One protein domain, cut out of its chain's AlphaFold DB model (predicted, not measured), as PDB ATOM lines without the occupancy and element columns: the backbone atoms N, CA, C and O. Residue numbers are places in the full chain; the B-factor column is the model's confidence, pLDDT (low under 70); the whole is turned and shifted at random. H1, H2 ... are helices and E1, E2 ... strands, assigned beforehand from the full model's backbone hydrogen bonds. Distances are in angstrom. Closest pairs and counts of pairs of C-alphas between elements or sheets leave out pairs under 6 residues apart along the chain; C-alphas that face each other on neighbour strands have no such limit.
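Overview. This is residues 12 to 68 of the 69 residues of an uncharacterized protein of Prevotella copri (UniProt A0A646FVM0). With little regular structure, this is a twisted antiparallel sheet of three strands, E2 - E1 - E3, with the long loop of residues 44 to 61 arching over one face and the short helix H1 grazing it. The 57 printed residues run H1, E1, E2, E3; named elements hold only 22, mostly strand. The whole is compact, radius of gyration of the C-alphas 10.3 A, spanning 31 by 22 by 17 A.

Arrangement. Look first at inner strand E1, residues 24 to 29. Edge strand E2, residues 38 to 43, forms a hairpin with it, antiparallel at 160 degrees; N 28 and O 39 are 2.8 A apart, within hydrogen-bond range. On its other side is edge strand E3, residues 62 to 67, antiparallel at 165 degrees, with N 27 and O 64 at 2.8 A. The sheet is twisted, its C-alphas up to 4.2 A off the best plane. Residues 12 to 13 pair antiparallel with residues 63 to 64 of E3. H1, residues 16 to 19, only grazes the sheet; its closest C-alphas to E3 are Phe 19 and Leu 65, 7.4 A. H1 is too short for an O i to N i+4 pair; its 1 O i to N i+3 pair is within range.

Along the chain. Find C-alpha 16 at (611.788, 304.223, 467.413), where H1 begins its 5.4 A. E1 runs 16.2 A, E2 15.1 A, and E3 16.3 A to C-alpha 67 at (612.232, 318.115, 466.523).

Size, cuts and confidence. The printed part has no cut; the C-alphas of Gly 21 and Ser 34 are farthest apart, 31.9 A. The link E2 to E3 is long, 18 residues, and within it residues 51 to 55 are under pLDDT 70.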
ATOM      1  N   LYS A  12     614.892 311.432 459.457       93.81
ATOM      2  CA  LYS A  12     614.278 310.277 458.801       93.81
ATOM      3  C   LYS A  12     614.737 308.995 459.482       93.81
ATOM      4  O   LYS A  12     615.915 308.854 459.808       93.81
ATOM      5  N   GLY A  13     613.817 308.062 459.665       89.75
ATOM      6  CA  GLY A  13     614.072 306.771 460.292       89.75
ATOM      7  C   GLY A  13     612.988 305.768 459.926       89.75
ATOM      8  O   GLY A  13     612.075 306.119 459.191       89.75
ATOM      9  N   SER A  14     613.141 304.541 460.426       85.00
ATOM     10  CA  SER A  14     612.178 303.440 460.244       85.00
ATOM     11  C   SER A  14     611.836 302.703 461.540       85.00
ATOM     12  O   SER A  14     611.103 301.723 461.539       85.00
ATOM     13  N   THR A  15     612.408 303.135 462.669       87.50
ATOM     14  CA  THR A  15     612.186 302.531 463.989       87.50
ATOM     15  C   THR A  15     612.264 303.601 465.073       87.50
ATOM     16  O   THR A  15     612.964 304.603 464.901       87.50
ATOM     17  N   ALA A  16     611.664 303.349 466.240       85.44
ATOM     18  CA  ALA A  16     611.788 304.223 467.413       85.44
ATOM     19  C   ALA A  16     613.254 304.524 467.782       85.44
ATOM     20  O   ALA A  16     613.599 305.636 468.183       85.44
ATOM     21  N   ASN A  17     614.155 303.552 467.588       88.81
ATOM     22  CA  ASN A  17     615.569 303.715 467.913       88.81
ATOM     23  C   ASN A  17     616.270 304.763 467.029       88.81
ATOM     24  O   ASN A  17     617.196 305.424 467.496       88.81
ATOM     25  N   SER A  18     615.803 304.975 465.793       90.00
ATOM     26  CA  SER A  18     616.294 306.049 464.913       90.00
ATOM     27  C   SER A  18     616.044 307.447 465.489       90.00
ATOM     28  O   SER A  18     616.732 308.400 465.130       90.00
ATOM     29  N   PHE A  19     615.082 307.565 466.404       91.31
ATOM     30  CA  PHE A  19     614.630 308.821 466.991       91.31
ATOM     31  C   PHE A  19     614.945 308.931 468.487       91.31
ATOM     32  O   PHE A  19     614.563 309.907 469.137       91.31
ATOM     33  N   LYS A  20     615.666 307.957 469.053       91.88
ATOM     34  CA  LYS A  20     615.919 307.870 470.491       91.88
ATOM     35  C   LYS A  20     616.542 309.159 471.041       91.88
ATOM     36  O   LYS A  20     617.549 309.657 470.540       91.88
ATOM     37  N   GLY A  21     615.937 309.698 472.098       92.69
ATOM     38  CA  GLY A  21     616.361 310.938 472.753       92.69
ATOM     39  C   GLY A  21     616.003 312.229 472.005       92.69
ATOM     40  O   GLY A  21     616.403 313.308 472.443       92.69
ATOM     41  N   LYS A  22     615.259 312.155 470.895       93.31
ATOM     42  CA  LYS A  22     614.752 313.316 470.151       93.31
ATOM     43  C   LYS A  22     613.248 313.431 470.350       93.31
ATOM     44  O   LYS A  22     612.539 312.446 470.217       93.31
ATOM     45  N   LYS A  23     612.763 314.630 470.663       93.06
ATOM     46  CA  LYS A  23     611.342 314.888 470.921       93.06
ATOM     47  C   LYS A  23     610.751 315.762 469.831       93.06
ATOM     48  O   LYS A  23     611.453 316.634 469.317       93.06
ATOM     49  N   GLY A  24     609.479 315.576 469.512       93.12
ATOM     50  CA  GLY A  24     608.784 316.453 468.580       93.12
ATOM     51  C   GLY A  24     607.553 315.835 467.940       93.12
ATOM     52  O   GLY A  24     606.946 314.936 468.507       93.12
ATOM     53  N   VAL A  25     607.194 316.334 466.759       93.00
ATOM     54  CA  VAL A  25     606.073 315.807 465.969       93.00
ATOM     55  C   VAL A  25     606.603 314.747 465.015       93.00
ATOM     56  O   VAL A  25     607.481 315.051 464.202       93.00
ATOM     57  N   ILE A  26     606.078 313.528 465.098       92.69
ATOM     58  CA  ILE A  26     606.425 312.427 464.202       92.69
ATOM     59  C   ILE A  26     605.306 312.198 463.184       92.69
ATOM     60  O   ILE A  26     604.124 312.234 463.514       92.69
ATOM     61  N   VAL A  27     605.692 311.991 461.929       93.19
ATOM     62  CA  VAL A  27     604.794 311.707 460.808       93.19
ATOM     63  C   VAL A  27     605.152 310.338 460.247       93.19
ATOM     64  O   VAL A  27     606.253 310.162 459.728       93.19
ATOM     65  N   PHE A  28     604.211 309.407 460.319       92.81
ATOM     66  CA  PHE A  28     604.262 308.082 459.714       92.81
ATOM     67  C   PHE A  28     603.589 308.124 458.346       92.81
ATOM     68  O   PHE A  28     602.460 308.595 458.234       92.81
ATOM     69  N   ASN A  29     604.270 307.640 457.312       91.06
ATOM     70  CA  ASN A  29     603.778 307.618 455.936       91.06
ATOM     71  C   ASN A  29     603.908 306.219 455.333       91.06
ATOM     72  O   ASN A  29     604.617 305.356 455.857       91.06
ATOM     73  N   ASP A  30     603.250 306.035 454.188       90.44
ATOM     74  CA  ASP A  30     603.253 304.792 453.417       90.44
ATOM     75  C   ASP A  30     602.795 303.598 454.263       90.44
ATOM     76  O   ASP A  30     603.371 302.508 454.218       90.44
ATOM     77  N   CYS A  31     601.764 303.836 455.076       90.12
ATOM     78  CA  CYS A  31     601.159 302.816 455.913       90.12
ATOM     79  C   CYS A  31     600.180 301.971 455.093       90.12
ATOM     80  O   CYS A  31     599.415 302.498 454.284       90.12
ATOM     81  N   ASN A  32     600.174 300.656 455.310       89.31
ATOM     82  CA  ASN A  32     599.296 299.727 454.588       89.31
ATOM     83  C   ASN A  32     597.873 299.695 455.185       89.31
ATOM     84  O   ASN A  32     597.390 298.644 455.614       89.31
ATOM     85  N   TRP A  33     597.228 300.858 455.288       89.88
ATOM     86  CA  TRP A  33     595.868 301.011 455.810       89.88
ATOM     87  C   TRP A  33     594.889 301.342 454.678       89.88
ATOM     88  O   TRP A  33     595.265 301.922 453.663       89.88
ATOM     89  N   SER A  34     593.623 300.955 454.832       93.06
ATOM     90  CA  SER A  34     592.590 301.161 453.803       93.06
ATOM     91  C   SER A  34     591.967 302.559 453.819       93.06
ATOM     92  O   SER A  34     591.321 302.959 452.856       93.06
ATOM     93  N   ASP A  35     592.106 303.271 454.930       92.69
ATOM     94  CA  ASP A  35     591.355 304.477 455.280       92.69
ATOM     95  C   ASP A  35     592.251 305.696 455.554       92.69
ATOM     96  O   ASP A  35     591.757 306.822 455.618       92.69
ATOM     97  N   ALA A  36     593.565 305.498 455.658       91.94
ATOM     98  CA  ALA A  36     594.545 306.562 455.817       91.94
ATOM     99  C   ALA A  36     595.880 306.191 455.158       91.94
ATOM    100  O   ALA A  36     596.266 305.030 455.096       91.94
ATOM    101  N   THR A  37     596.616 307.198 454.690       91.25
ATOM    102  CA  THR A  37     597.953 307.010 454.096       91.25
ATOM    103  C   THR A  37     599.077 307.062 455.134       91.25
ATOM    104  O   THR A  37     600.235 306.800 454.810       91.25
ATOM    105  N   GLY A  38     598.756 307.473 456.363       91.75
ATOM    106  CA  GLY A  38     599.725 307.823 457.391       91.75
ATOM    107  C   GLY A  38     599.086 308.280 458.700       91.75
ATOM    108  O   GLY A  38     597.869 308.461 458.778       91.75
ATOM    109  N   HIS A  39     599.916 308.488 459.719       91.88
ATOM    110  CA  HIS A  39     599.519 308.980 461.040       91.88
ATOM    111  C   HIS A  39     600.475 310.073 461.525       91.88
ATOM    112  O   HIS A  39     601.645 310.095 461.148       91.88
ATOM    113  N   VAL A  40     599.988 310.983 462.365       92.00
ATOM    114  CA  VAL A  40     600.801 312.038 462.978       92.00
ATOM    115  C   VAL A  40     600.587 311.997 464.478       92.00
ATOM    116  O   VAL A  40     599.442 312.032 464.921       92.00
ATOM    117  N   ASP A  41     601.683 311.971 465.232       92.50
ATOM    118  CA  ASP A  41     601.661 311.929 466.696       92.50
ATOM    119  C   ASP A  41     602.794 312.783 467.300       92.50
ATOM    120  O   ASP A  41     603.643 313.345 466.595       92.50
ATOM    121  N   LEU A  42     602.811 312.899 468.624       92.12
ATOM    122  CA  LEU A  42     603.908 313.444 469.408       92.12
ATOM    123  C   LEU A  42     604.833 312.312 469.848       92.12
ATOM    124  O   LEU A  42     604.386 311.318 470.403       92.12
ATOM    125  N   PHE A  43     606.136 312.486 469.642       91.75
ATOM    126  CA  PHE A  43     607.168 311.539 470.049       91.75
ATOM    127  C   PHE A  43     608.027 312.141 471.160       91.75
ATOM    128  O   PHE A  43     608.555 313.251 471.024       91.75
ATOM    129  N   ASN A  44     608.213 311.407 472.254       91.31
ATOM    130  CA  ASN A  44     608.916 311.898 473.446       91.31
ATOM    131  C   ASN A  44     610.377 311.451 473.559       91.31
ATOM    132  O   ASN A  44     611.020 311.674 474.589       91.31
ATOM    133  N   GLY A  45     610.930 310.867 472.498       90.81
ATOM    134  CA  GLY A  45     612.298 310.352 472.472       90.81
ATOM    135  C   GLY A  45     612.415 308.886 472.862       90.81
ATOM    136  O   GLY A  45     613.525 308.353 472.824       90.81
ATOM    137  N   ILE A  46     611.307 308.243 473.227       89.00
ATOM    138  CA  ILE A  46     611.235 306.806 473.496       89.00
ATOM    139  C   ILE A  46     610.090 306.188 472.691       89.00
ATOM    140  O   ILE A  46     610.326 305.207 471.994       89.00
ATOM    141  N   GLN A  47     608.901 306.787 472.761       88.88
ATOM    142  CA  GLN A  47     607.664 306.299 472.146       88.88
ATOM    143  C   GLN A  47     606.749 307.470 471.755       88.88
ATOM    144  O   GLN A  47     607.048 308.633 472.071       88.88
ATOM    145  N   CYS A  48     605.646 307.172 471.076       90.19
ATOM    146  CA  CYS A  48     604.572 308.132 470.850       90.19
ATOM    147  C   CYS A  48     603.789 308.397 472.150       90.19
ATOM    148  O   CYS A  48     603.716 307.543 473.034       90.19
ATOM    149  N   GLU A  49     603.207 309.589 472.292       88.38
ATOM    150  CA  GLU A  49     602.425 309.968 473.479       88.38
ATOM    151  C   GLU A  49     601.123 309.166 473.600       88.38
ATOM    152  O   GLU A  49     600.624 308.947 474.704       88.38
ATOM    153  N   TYR A  50     600.570 308.682 472.486       82.44
ATOM    154  CA  TYR A  50     599.449 307.759 472.538       82.44
ATOM    155  C   TYR A  50     599.916 306.356 472.972       82.44
ATOM    156  O   TYR A  50     600.243 305.495 472.158       82.44
ATOM    157  N   GLU A  51     599.879 306.113 474.287       60.81
ATOM    158  CA  GLU A  51     600.418 304.927 474.986       60.81
ATOM    159  C   GLU A  51     599.896 303.554 474.512       60.81
ATOM    160  O   GLU A  51     600.425 302.517 474.914       60.81
ATOM    161  N   LYS A  52     598.835 303.505 473.696       61.50
ATOM    162  CA  LYS A  52     598.256 302.249 473.183       61.50
ATOM    163  C   LYS A  52     598.625 301.936 471.739       61.50
ATOM    164  O   LYS A  52     598.320 300.835 471.276       61.50
ATOM    165  N   ALA A  53     599.232 302.868 471.010       54.66
ATOM    166  CA  ALA A  53     599.727 302.560 469.683       54.66
ATOM    167  C   ALA A  53     601.018 301.771 469.828       54.66
ATOM    168  O   ALA A  53     601.951 302.207 470.487       54.66
ATOM    169  N   ASN A  54     601.097 300.625 469.161       62.12
ATOM    170  CA  ASN A  54     602.360 299.972 468.833       62.12
ATOM    171  C   ASN A  54     603.156 300.850 467.845       62.12
ATOM    172  O   ASN A  54     603.395 300.403 466.730       62.12
ATOM    173  N   ASP A  55     603.439 302.105 468.221       66.88
ATOM    174  CA  ASP A  55     604.182 303.204 467.586       66.88
ATOM    175  C   ASP A  55     604.149 303.315 466.047       66.88
ATOM    176  O   ASP A  55     604.968 304.007 465.463       66.88
ATOM    177  N   TYR A  56     603.236 302.623 465.367       82.19
ATOM    178  CA  TYR A  56     603.024 302.545 463.920       82.19
ATOM    179  C   TYR A  56     604.247 302.148 463.057       82.19
ATOM    180  O   TYR A  56     604.058 301.805 461.892       82.19
ATOM    181  N   PHE A  57     605.459 302.052 463.624       83.19
ATOM    182  CA  PHE A  57     606.716 301.695 462.945       83.19
ATOM    183  C   PHE A  57     606.686 300.333 462.240       83.19
ATOM    184  O   PHE A  57     607.445 300.109 461.307       83.19
ATOM    185  N   ASN A  58     605.832 299.405 462.678       84.06
ATOM    186  CA  ASN A  58     605.712 298.089 462.038       84.06
ATOM    187  C   ASN A  58     604.760 298.089 460.832       84.06
ATOM    188  O   ASN A  58     604.761 297.139 460.052       84.06
ATOM    189  N   ASN A  59     603.917 299.115 460.697       84.00
ATOM    190  CA  ASN A  59     602.840 299.165 459.706       84.00
ATOM    191  C   ASN A  59     603.083 300.220 458.621       84.00
ATOM    192  O   ASN A  59     602.339 300.259 457.638       84.00
ATOM    193  N   CYS A  60     604.093 301.060 458.820       88.62
ATOM    194  CA  CYS A  60     604.464 302.190 457.988       88.62
ATOM    195  C   CYS A  60     605.908 302.017 457.508       88.62
ATOM    196  O   CYS A  60     606.680 301.256 458.088       88.62
ATOM    197  N   ASN A  61     606.246 302.666 456.394       86.56
ATOM    198  CA  ASN A  61     607.533 302.460 455.720       86.56
ATOM    199  C   ASN A  61     608.400 303.728 455.683       86.56
ATOM    200  O   ASN A  61     609.516 303.698 455.154       86.56
ATOM    201  N   SER A  62     607.888 304.858 456.178       88.56
ATOM    202  CA  SER A  62     608.598 306.133 456.127       88.56
ATOM    203  C   SER A  62     608.180 307.090 457.238       88.56
ATOM    204  O   SER A  62     607.100 307.686 457.198       88.56
ATOM    205  N   GLU A  63     609.107 307.354 458.155       91.81
ATOM    206  CA  GLU A  63     608.888 308.210 459.313       91.81
ATOM    207  C   GLU A  63     609.752 309.467 459.277       91.81
ATOM    208  O   GLU A  63     610.954 309.429 458.988       91.81
ATOM    209  N   LEU A  64     609.128 310.594 459.612       93.44
ATOM    210  CA  LEU A  64     609.770 311.900 459.716       93.44
ATOM    211  C   LEU A  64     609.521 312.493 461.102       93.44
ATOM    212  O   LEU A  64     608.372 312.696 461.478       93.44
ATOM    213  N   LEU A  65     610.587 312.827 461.832       92.81
ATOM    214  CA  LEU A  65     610.499 313.536 463.109       92.81
ATOM    215  C   LEU A  65     610.934 314.993 462.949       92.81
ATOM    216  O   LEU A  65     612.097 315.289 462.660       92.81
ATOM    217  N   TYR A  66     610.011 315.906 463.227       93.00
ATOM    218  CA  TYR A  66     610.269 317.335 463.346       93.00
ATOM    219  C   TYR A  66     610.548 317.668 464.806       93.00
ATOM    220  O   TYR A  66     609.636 317.692 465.633       93.00
ATOM    221  N   THR A  67     611.818 317.906 465.134       91.31
ATOM    222  CA  THR A  67     612.232 318.115 466.523       91.31
ATOM    223  C   THR A  67     611.716 319.435 467.085       91.31
ATOM    224  O   THR A  67     611.844 320.480 466.441       91.31
ATOM    225  N   LEU A  68     611.202 319.396 468.312       87.44
ATOM    226  CA  LEU A  68     610.855 320.578 469.099       87.44
ATOM    227  C   LEU A  68     611.997 320.884 470.082       87.44
ATOM    228  O   LEU A  68     612.646 319.958 470.576       87.44
TER     229      LEU A  68